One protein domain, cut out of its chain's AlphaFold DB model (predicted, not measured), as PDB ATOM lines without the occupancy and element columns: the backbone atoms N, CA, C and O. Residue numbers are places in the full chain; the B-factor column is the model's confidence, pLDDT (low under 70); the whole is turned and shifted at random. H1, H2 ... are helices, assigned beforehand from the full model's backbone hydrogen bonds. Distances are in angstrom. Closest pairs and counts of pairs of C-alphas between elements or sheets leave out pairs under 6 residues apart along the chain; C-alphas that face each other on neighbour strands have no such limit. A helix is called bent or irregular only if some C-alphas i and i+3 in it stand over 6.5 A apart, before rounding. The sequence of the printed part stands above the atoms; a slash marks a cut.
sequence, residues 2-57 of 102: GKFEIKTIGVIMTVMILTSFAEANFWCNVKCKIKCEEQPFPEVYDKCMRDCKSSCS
ATOM      1  N   GLY A   2     166.228 177.292 230.084       52.44
ATOM      2  CA  GLY A   2     166.444 175.904 229.675       52.44
ATOM      3  C   GLY A   2     165.856 175.598 228.299       52.44
ATOM      4  O   GLY A   2     164.813 176.123 227.928       52.44
ATOM      5  N   LYS A   3     166.472 174.670 227.561       55.84
ATOM      6  CA  LYS A   3     165.965 174.100 226.293       55.84
ATOM      7  C   LYS A   3     164.496 173.629 226.370       55.84
ATOM      8  O   LYS A   3     163.808 173.596 225.352       55.84
ATOM      9  N   PHE A   4     164.016 173.291 227.570       56.91
ATOM     10  CA  PHE A   4     162.615 172.971 227.852       56.91
ATOM     11  C   PHE A   4     161.697 174.201 227.860       56.91
ATOM     12  O   PHE A   4     160.600 174.123 227.326       56.91
ATOM     13  N   GLU A   5     162.150 175.350 228.364       59.88
ATOM     14  CA  GLU A   5     161.353 176.584 228.414       59.88
ATOM     15  C   GLU A   5     161.098 177.147 227.013       59.88
ATOM     16  O   GLU A   5     159.978 177.540 226.708       59.88
ATOM     17  N   ILE A   6     162.090 177.088 226.116       62.50
ATOM     18  CA  ILE A   6     161.939 177.526 224.715       62.50
ATOM     19  C   ILE A   6     160.926 176.640 223.969       62.50
ATOM     20  O   ILE A   6     160.097 177.147 223.214       62.50
ATOM     21  N   LYS A   7     160.948 175.317 224.209       64.31
ATOM     22  CA  LYS A   7     159.954 174.386 223.648       64.31
ATOM     23  C   LYS A   7     158.547 174.692 224.159       64.31
ATOM     24  O   LYS A   7     157.621 174.750 223.357       64.31
ATOM     25  N   THR A   8     158.388 174.915 225.462       73.88
ATOM     26  CA  THR A   8     157.085 175.220 226.066       73.88
ATOM     27  C   THR A   8     156.541 176.569 225.588       73.88
ATOM     28  O   THR A   8     155.380 176.645 225.199       73.88
ATOM     29  N   ILE A   9     157.377 177.613 225.514       75.88
ATOM     30  CA  ILE A   9     156.995 178.930 224.976       75.88
ATOM     31  C   ILE A   9     156.561 178.813 223.507       75.88
ATOM     32  O   ILE A   9     155.525 179.357 223.125       75.88
ATOM     33  N   GLY A  10     157.305 178.059 222.689       77.00
ATOM     34  CA  GLY A  10     156.957 177.820 221.286       77.00
ATOM     35  C   GLY A  10     155.606 177.118 221.110       77.00
ATOM     36  O   GLY A  10     154.795 177.538 220.285       77.00
ATOM     37  N   VAL A  11     155.322 176.095 221.922       78.50
ATOM     38  CA  VAL A  11     154.018 175.406 221.924       78.50
ATOM     39  C   VAL A  11     152.893 176.364 222.308       78.50
ATOM     40  O   VAL A  11     151.889 176.429 221.601       78.50
ATOM     41  N   ILE A  12     153.072 177.151 223.371       76.12
ATOM     42  CA  ILE A  12     152.064 178.114 223.830       76.12
ATOM     43  C   ILE A  12     151.751 179.140 222.734       76.12
ATOM     44  O   ILE A  12     150.581 179.365 222.431       76.12
ATOM     45  N   MET A  13     152.772 179.711 222.086       73.75
ATOM     46  CA  MET A  13     152.551 180.665 220.995       73.75
ATOM     47  C   MET A  13     151.814 180.027 219.817       73.75
ATOM     48  O   MET A  13     150.890 180.626 219.275       73.75
ATOM     49  N   THR A  14     152.166 178.793 219.453       73.88
ATOM     50  CA  THR A  14     151.515 178.084 218.341       73.88
ATOM     51  C   THR A  14     150.035 177.830 218.635       73.88
ATOM     52  O   THR A  14     149.191 178.028 217.765       73.88
ATOM     53  N   VAL A  15     149.701 177.454 219.873       73.88
ATOM     54  CA  VAL A  15     148.308 177.262 220.304       73.88
ATOM     55  C   VAL A  15     147.536 178.580 220.252       73.88
ATOM     56  O   VAL A  15     146.476 178.613 219.636       73.88
ATOM     57  N   MET A  16     148.076 179.670 220.814       68.50
ATOM     58  CA  MET A  16     147.413 180.985 220.797       68.50
ATOM     59  C   MET A  16     147.151 181.497 219.376       68.50
ATOM     60  O   MET A  16     146.090 182.050 219.084       68.50
ATOM     61  N   ILE A  17     148.119 181.303 218.479       72.94
ATOM     62  CA  ILE A  17     148.016 181.627 217.056       72.94
ATOM     63  C   ILE A  17     146.832 180.857 216.464       72.94
ATOM     64  O   ILE A  17     145.870 181.476 216.019       72.94
ATOM     65  N   LEU A  18     146.837 179.523 216.541       67.69
ATOM     66  CA  LEU A  18     145.790 178.670 215.967       67.69
ATOM     67  C   LEU A  18     144.386 178.979 216.511       67.69
ATOM     68  O   LEU A  18     143.433 179.032 215.730       67.69
ATOM     69  N   THR A  19     144.251 179.234 217.815       66.81
ATOM     70  CA  THR A  19     142.960 179.606 218.415       66.81
ATOM     71  C   THR A  19     142.463 180.953 217.901       66.81
ATOM     72  O   THR A  19     141.274 181.093 217.629       66.81
ATOM     73  N   SER A  20     143.365 181.910 217.666       64.38
ATOM     74  CA  SER A  20     143.015 183.219 217.100       64.38
ATOM     75  C   SER A  20     142.466 183.097 215.673       64.38
ATOM     76  O   SER A  20     141.461 183.723 215.334       64.38
ATOM     77  N   PHE A  21     143.069 182.244 214.832       63.34
ATOM     78  CA  PHE A  21     142.551 181.984 213.480       63.34
ATOM     79  C   PHE A  21     141.206 181.252 213.505       63.34
ATOM     80  O   PHE A  21     140.334 181.546 212.685       63.34
ATOM     81  N   ALA A  22     141.018 180.306 214.428       67.31
ATOM     82  CA  ALA A  22     139.751 179.597 214.577       67.31
ATOM     83  C   ALA A  22     138.617 180.555 214.980       67.31
ATOM     84  O   ALA A  22     137.543 180.534 214.377       67.31
ATOM     85  N   GLU A  23     138.879 181.441 215.938       64.62
ATOM     86  CA  GLU A  23     137.906 182.415 216.423       64.62
ATOM     87  C   GLU A  23     137.548 183.449 215.342       64.62
ATOM     88  O   GLU A  23     136.369 183.715 215.097       64.62
ATOM     89  N   ALA A  24     138.538 183.946 214.592       68.62
ATOM     90  CA  ALA A  24     138.304 184.847 213.462       68.62
ATOM     91  C   ALA A  24     137.413 184.212 212.375       68.62
ATOM     92  O   ALA A  24     136.486 184.854 211.877       68.62
ATOM     93  N   ASN A  25     137.644 182.939 212.036       74.12
ATOM     94  CA  ASN A  25     136.822 182.206 211.067       74.12
ATOM     95  C   ASN A  25     135.398 181.940 211.573       74.12
ATOM     96  O   ASN A  25     134.445 181.970 210.788       74.12
ATOM     97  N   PHE A  26     135.234 181.703 212.875       78.12
ATOM     98  CA  PHE A  26     133.923 181.525 213.488       78.12
ATOM     99  C   PHE A  26     133.087 182.807 213.395       78.12
ATOM    100  O   PHE A  26     131.997 182.793 212.816       78.12
ATOM    101  N   TRP A  27     133.622 183.936 213.872       78.44
ATOM    102  CA  TRP A  27     132.927 185.228 213.817       78.44
ATOM    103  C   TRP A  27     132.646 185.682 212.390       78.44
ATOM    104  O   TRP A  27     131.598 186.267 212.115       78.44
ATOM    105  N   CYS A  28     133.555 185.369 211.470       84.81
ATOM    106  CA  CYS A  28     133.357 185.587 210.049       84.81
ATOM    107  C   CYS A  28     132.083 184.918 209.524       84.81
ATOM    108  O   CYS A  28     131.254 185.546 208.865       84.81
ATOM    109  N   ASN A  29     131.922 183.632 209.839       85.25
ATOM    110  CA  ASN A  29     130.794 182.836 209.384       85.25
ATOM    111  C   ASN A  29     129.474 183.378 209.948       85.25
ATOM    112  O   ASN A  29     128.525 183.571 209.194       85.25
ATOM    113  N   VAL A  30     129.452 183.719 211.242       83.81
ATOM    114  CA  VAL A  30     128.277 184.311 211.903       83.81
ATOM    115  C   VAL A  30     127.863 185.621 211.228       83.81
ATOM    116  O   VAL A  30     126.704 185.776 210.849       83.81
ATOM    117  N   LYS A  31     128.808 186.539 210.999       85.12
ATOM    118  CA  LYS A  31     128.522 187.829 210.350       85.12
ATOM    119  C   LYS A  31     128.055 187.673 208.907       85.12
ATOM    120  O   LYS A  31     127.166 188.400 208.470       85.12
ATOM    121  N   CYS A  32     128.633 186.730 208.166       86.94
ATOM    122  CA  CYS A  32     128.196 186.451 206.805       86.94
ATOM    123  C   CYS A  32     126.806 185.845 206.751       86.94
ATOM    124  O   CYS A  32     126.011 186.255 205.912       86.94
ATOM    125  N   LYS A  33     126.493 184.939 207.677       87.19
ATOM    126  CA  LYS A  33     125.153 184.386 207.806       87.19
ATOM    127  C   LYS A  33     124.129 185.500 208.047       87.19
ATOM    128  O   LYS A  33     123.203 185.612 207.258       87.19
ATOM    129  N   ILE A  34     124.381 186.389 209.014       84.12
ATOM    130  CA  ILE A  34     123.530 187.563 209.281       84.12
ATOM    131  C   ILE A  34     123.305 188.376 207.999       84.12
ATOM    132  O   ILE A  34     122.169 188.598 207.600       84.12
ATOM    133  N   LYS A  35     124.387 188.769 207.316       83.75
ATOM    134  CA  LYS A  35     124.310 189.575 206.088       83.75
ATOM    135  C   LYS A  35     123.519 188.892 204.965       83.75
ATOM    136  O   LYS A  35     122.853 189.569 204.186       83.75
ATOM    137  N   CYS A  36     123.648 187.576 204.831       87.12
ATOM    138  CA  CYS A  36     123.021 186.820 203.752       87.12
ATOM    139  C   CYS A  36     121.581 186.402 204.070       87.12
ATOM    140  O   CYS A  36     120.794 186.256 203.141       87.12
ATOM    141  N   GLU A  37     121.213 186.265 205.346       84.25
ATOM    142  CA  GLU A  37     119.825 186.059 205.789       84.25
ATOM    143  C   GLU A  37     118.945 187.297 205.545       84.25
ATOM    144  O   GLU A  37     117.734 187.168 205.399       84.25
ATOM    145  N   GLU A  38     119.539 188.490 205.430       74.06
ATOM    146  CA  GLU A  38     118.824 189.707 205.021       74.06
ATOM    147  C   GLU A  38     118.434 189.710 203.532       74.06
ATOM    148  O   GLU A  38     117.644 190.556 203.109       74.06
ATOM    149  N   GLN A  39     118.983 188.803 202.712       74.69
ATOM    150  CA  GLN A  39     118.665 188.767 201.287       74.69
ATOM    151  C   GLN A  39     117.350 188.015 201.019       74.69
ATOM    152  O   GLN A  39     117.149 186.917 201.530       74.69
ATOM    153  N   PRO A  40     116.471 188.554 200.153       72.12
ATOM    154  CA  PRO A  40     115.141 187.988 199.916       72.12
ATOM    155  C   PRO A  40     115.141 186.671 199.124       72.12
ATOM    156  O   PRO A  40     114.103 186.018 199.044       72.12
ATOM    157  N   PHE A  41     116.273 186.272 198.532       75.62
ATOM    158  CA  PHE A  41     116.351 185.107 197.649       75.62
ATOM    159  C   PHE A  41     117.292 184.032 198.220       75.62
ATOM    160  O   PHE A  41     118.498 184.265 198.321       75.62
ATOM    161  N   PRO A  42     116.795 182.824 198.539       73.94
ATOM    162  CA  PRO A  42     117.637 181.741 199.050       73.94
ATOM    163  C   PRO A  42     118.633 181.222 197.998       73.94
ATOM    164  O   PRO A  42     119.706 180.738 198.344       73.94
ATOM    165  N   GLU A  43     118.328 181.386 196.710       78.88
ATOM    166  CA  GLU A  43     119.155 180.930 195.582       78.88
ATOM    167  C   GLU A  43     120.505 181.663 195.489       78.88
ATOM    168  O   GLU A  43     121.479 181.129 194.958       78.88
ATOM    169  N   VAL A  44     120.592 182.883 196.031       86.19
ATOM    170  CA  VAL A  44     121.843 183.654 196.072       86.19
ATOM    171  C   VAL A  44     122.605 183.471 197.378       86.19
ATOM    172  O   VAL A  44     123.719 183.983 197.491       86.19
ATOM    173  N   TYR A  45     122.064 182.721 198.343       86.19
ATOM    174  CA  TYR A  45     122.656 182.575 199.670       86.19
ATOM    175  C   TYR A  45     124.080 182.013 199.603       86.19
ATOM    176  O   TYR A  45     125.003 182.589 200.178       86.19
ATOM    177  N   ASP A  46     124.309 180.956 198.817       88.19
ATOM    178  CA  ASP A  46     125.644 180.364 198.652       88.19
ATOM    179  C   ASP A  46     126.640 181.317 197.985       88.19
ATOM    180  O   ASP A  46     127.834 181.332 198.305       88.19
ATOM    181  N   LYS A  47     126.164 182.139 197.044       89.75
ATOM    182  CA  LYS A  47     126.987 183.174 196.416       89.75
ATOM    183  C   LYS A  47     127.315 184.279 197.422       89.75
ATOM    184  O   LYS A  47     128.489 184.591 197.601       89.75
ATOM    185  N   CYS A  48     126.316 184.775 198.148       90.00
ATOM    186  CA  CYS A  48     126.479 185.768 199.204       90.00
ATOM    187  C   CYS A  48     127.470 185.295 200.275       90.00
ATOM    188  O   CYS A  48     128.384 186.035 200.638       90.00
ATOM    189  N   MET A  49     127.361 184.044 200.729       90.88
ATOM    190  CA  MET A  49     128.268 183.466 201.719       90.88
ATOM    191  C   MET A  49     129.711 183.404 201.211       90.88
ATOM    192  O   MET A  49     130.634 183.724 201.962       90.88
ATOM    193  N   ARG A  50     129.929 183.023 199.945       90.44
ATOM    194  CA  ARG A  50     131.269 183.011 199.331       90.44
ATOM    195  C   ARG A  50     131.856 184.415 199.196       90.44
ATOM    196  O   ARG A  50     132.997 184.636 199.608       90.44
ATOM    197  N   ASP A  51     131.078 185.358 198.675       89.94
ATOM    198  CA  ASP A  51     131.510 186.746 198.476       89.94
ATOM    199  C   ASP A  51     131.812 187.425 199.820       89.94
ATOM    200  O   ASP A  51     132.825 188.111 199.993       89.94
ATOM    201  N   CYS A  52     130.964 187.167 200.814       89.00
ATOM    202  CA  CYS A  52     131.121 187.679 202.161       89.00
ATOM    203  C   CYS A  52     132.375 187.127 202.855       89.00
ATOM    204  O   CYS A  52     133.186 187.910 203.356       89.00
ATOM    205  N   LYS A  53     132.586 185.801 202.830       88.94
ATOM    206  CA  LYS A  53     133.783 185.167 203.411       88.94
ATOM    207  C   LYS A  53     135.068 185.659 202.748       88.94
ATOM    208  O   LYS A  53     136.066 185.863 203.434       88.94
ATOM    209  N   SER A  54     135.030 185.935 201.445       87.50
ATOM    210  CA  SER A  54     136.175 186.499 200.714       87.50
ATOM    211  C   SER A  54     136.535 187.923 201.166       87.50
ATOM    212  O   SER A  54     137.680 188.342 201.036       87.50
ATOM    213  N   SER A  55     135.582 188.663 201.744       83.38
ATOM    214  CA  SER A  55     135.762 190.042 202.227       83.38
ATOM    215  C   SER A  55     135.770 190.151 203.755       83.38
ATOM    216  O   SER A  55     135.518 191.220 204.319       83.38
ATOM    217  N   CYS A  56     136.041 189.050 204.454       81.44
ATOM    218  CA  CYS A  56     135.732 188.954 205.871       81.44
ATOM    219  C   CYS A  56     136.542 189.878 206.788       81.44
ATOM    220  O   CYS A  56     136.039 190.338 207.816       81.44
ATOM    221  N   SER A  57     137.770 190.217 206.403       74.62
ATOM    222  CA  SER A  57     138.585 191.209 207.111       74.62
ATOM    223  C   SER A  57     137.898 192.579 207.187       74.62
ATOM    224  O   SER A  57     137.954 193.230 208.225       74.62
TER     225      SER A  57
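Overview. This is residues 2 to 57 of the 102 residues of an uncharacterized protein of Vigna unguiculata (UniProt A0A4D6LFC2). A long helical hairpin with very unequal arms: the long helix H1 makes the length of a rod, and the short helix H2 folds back along its far end, packing on residues 28 to 37 of H1. The other end of the rod, residues 2 to 23, of which 3 to 23 belong to H1, sticks out free. The printed part has 56 residues with two named helices, H1 then H2 along the chain, and no named strand; the class is all helix. The whole is extended, with a radius of gyration of the C-alphas of 17.9 A, and spans 60 by 15 by 14 A.

Along the chain. H1 covers residues 3 to 37 and measures 51.9 A from first to last C-alpha. It begins with C-alpha 3 at (165.965, 174.100, 226.293) and ends with C-alpha 37 at (119.825, 186.059, 205.789). H2 covers residues 42 to 54, 19.2 A from first to last C-alpha, and ends with C-alpha 54 at (136.175, 186.499, 200.714). H2 is irregular: C-alphas 43 and 46 are 7.2 A apart, and its line is a rough one.

Arrangement. H1 touches H2 with residues 28 to 37 alone; the closest C-alphas of the two helices are those of Cys 32 and Cys 52, 5.6 A apart. Their lines stand at a shallow tilt of 34 degrees, only just short of steep, and they run opposite ways. The two form a helical hairpin, joined by a tight link of 4 residues. Of the O i to N i+4 pairs, 30 of 31 in H1 and 7 of 9 in H2 are within hydrogen-bond range.

Size, cuts and confidence. The two C-alphas farthest apart are those of Gly 2 and Pro 40, at 60.5 A. Without the stretch that stands free, the body has 34 residues and spans 27 by 14 by 10 A. The printed part has no cut. Its mean pLDDT is 76.9, and residues 2 to 7, residue 16 and residues 18 to 24 are under 70.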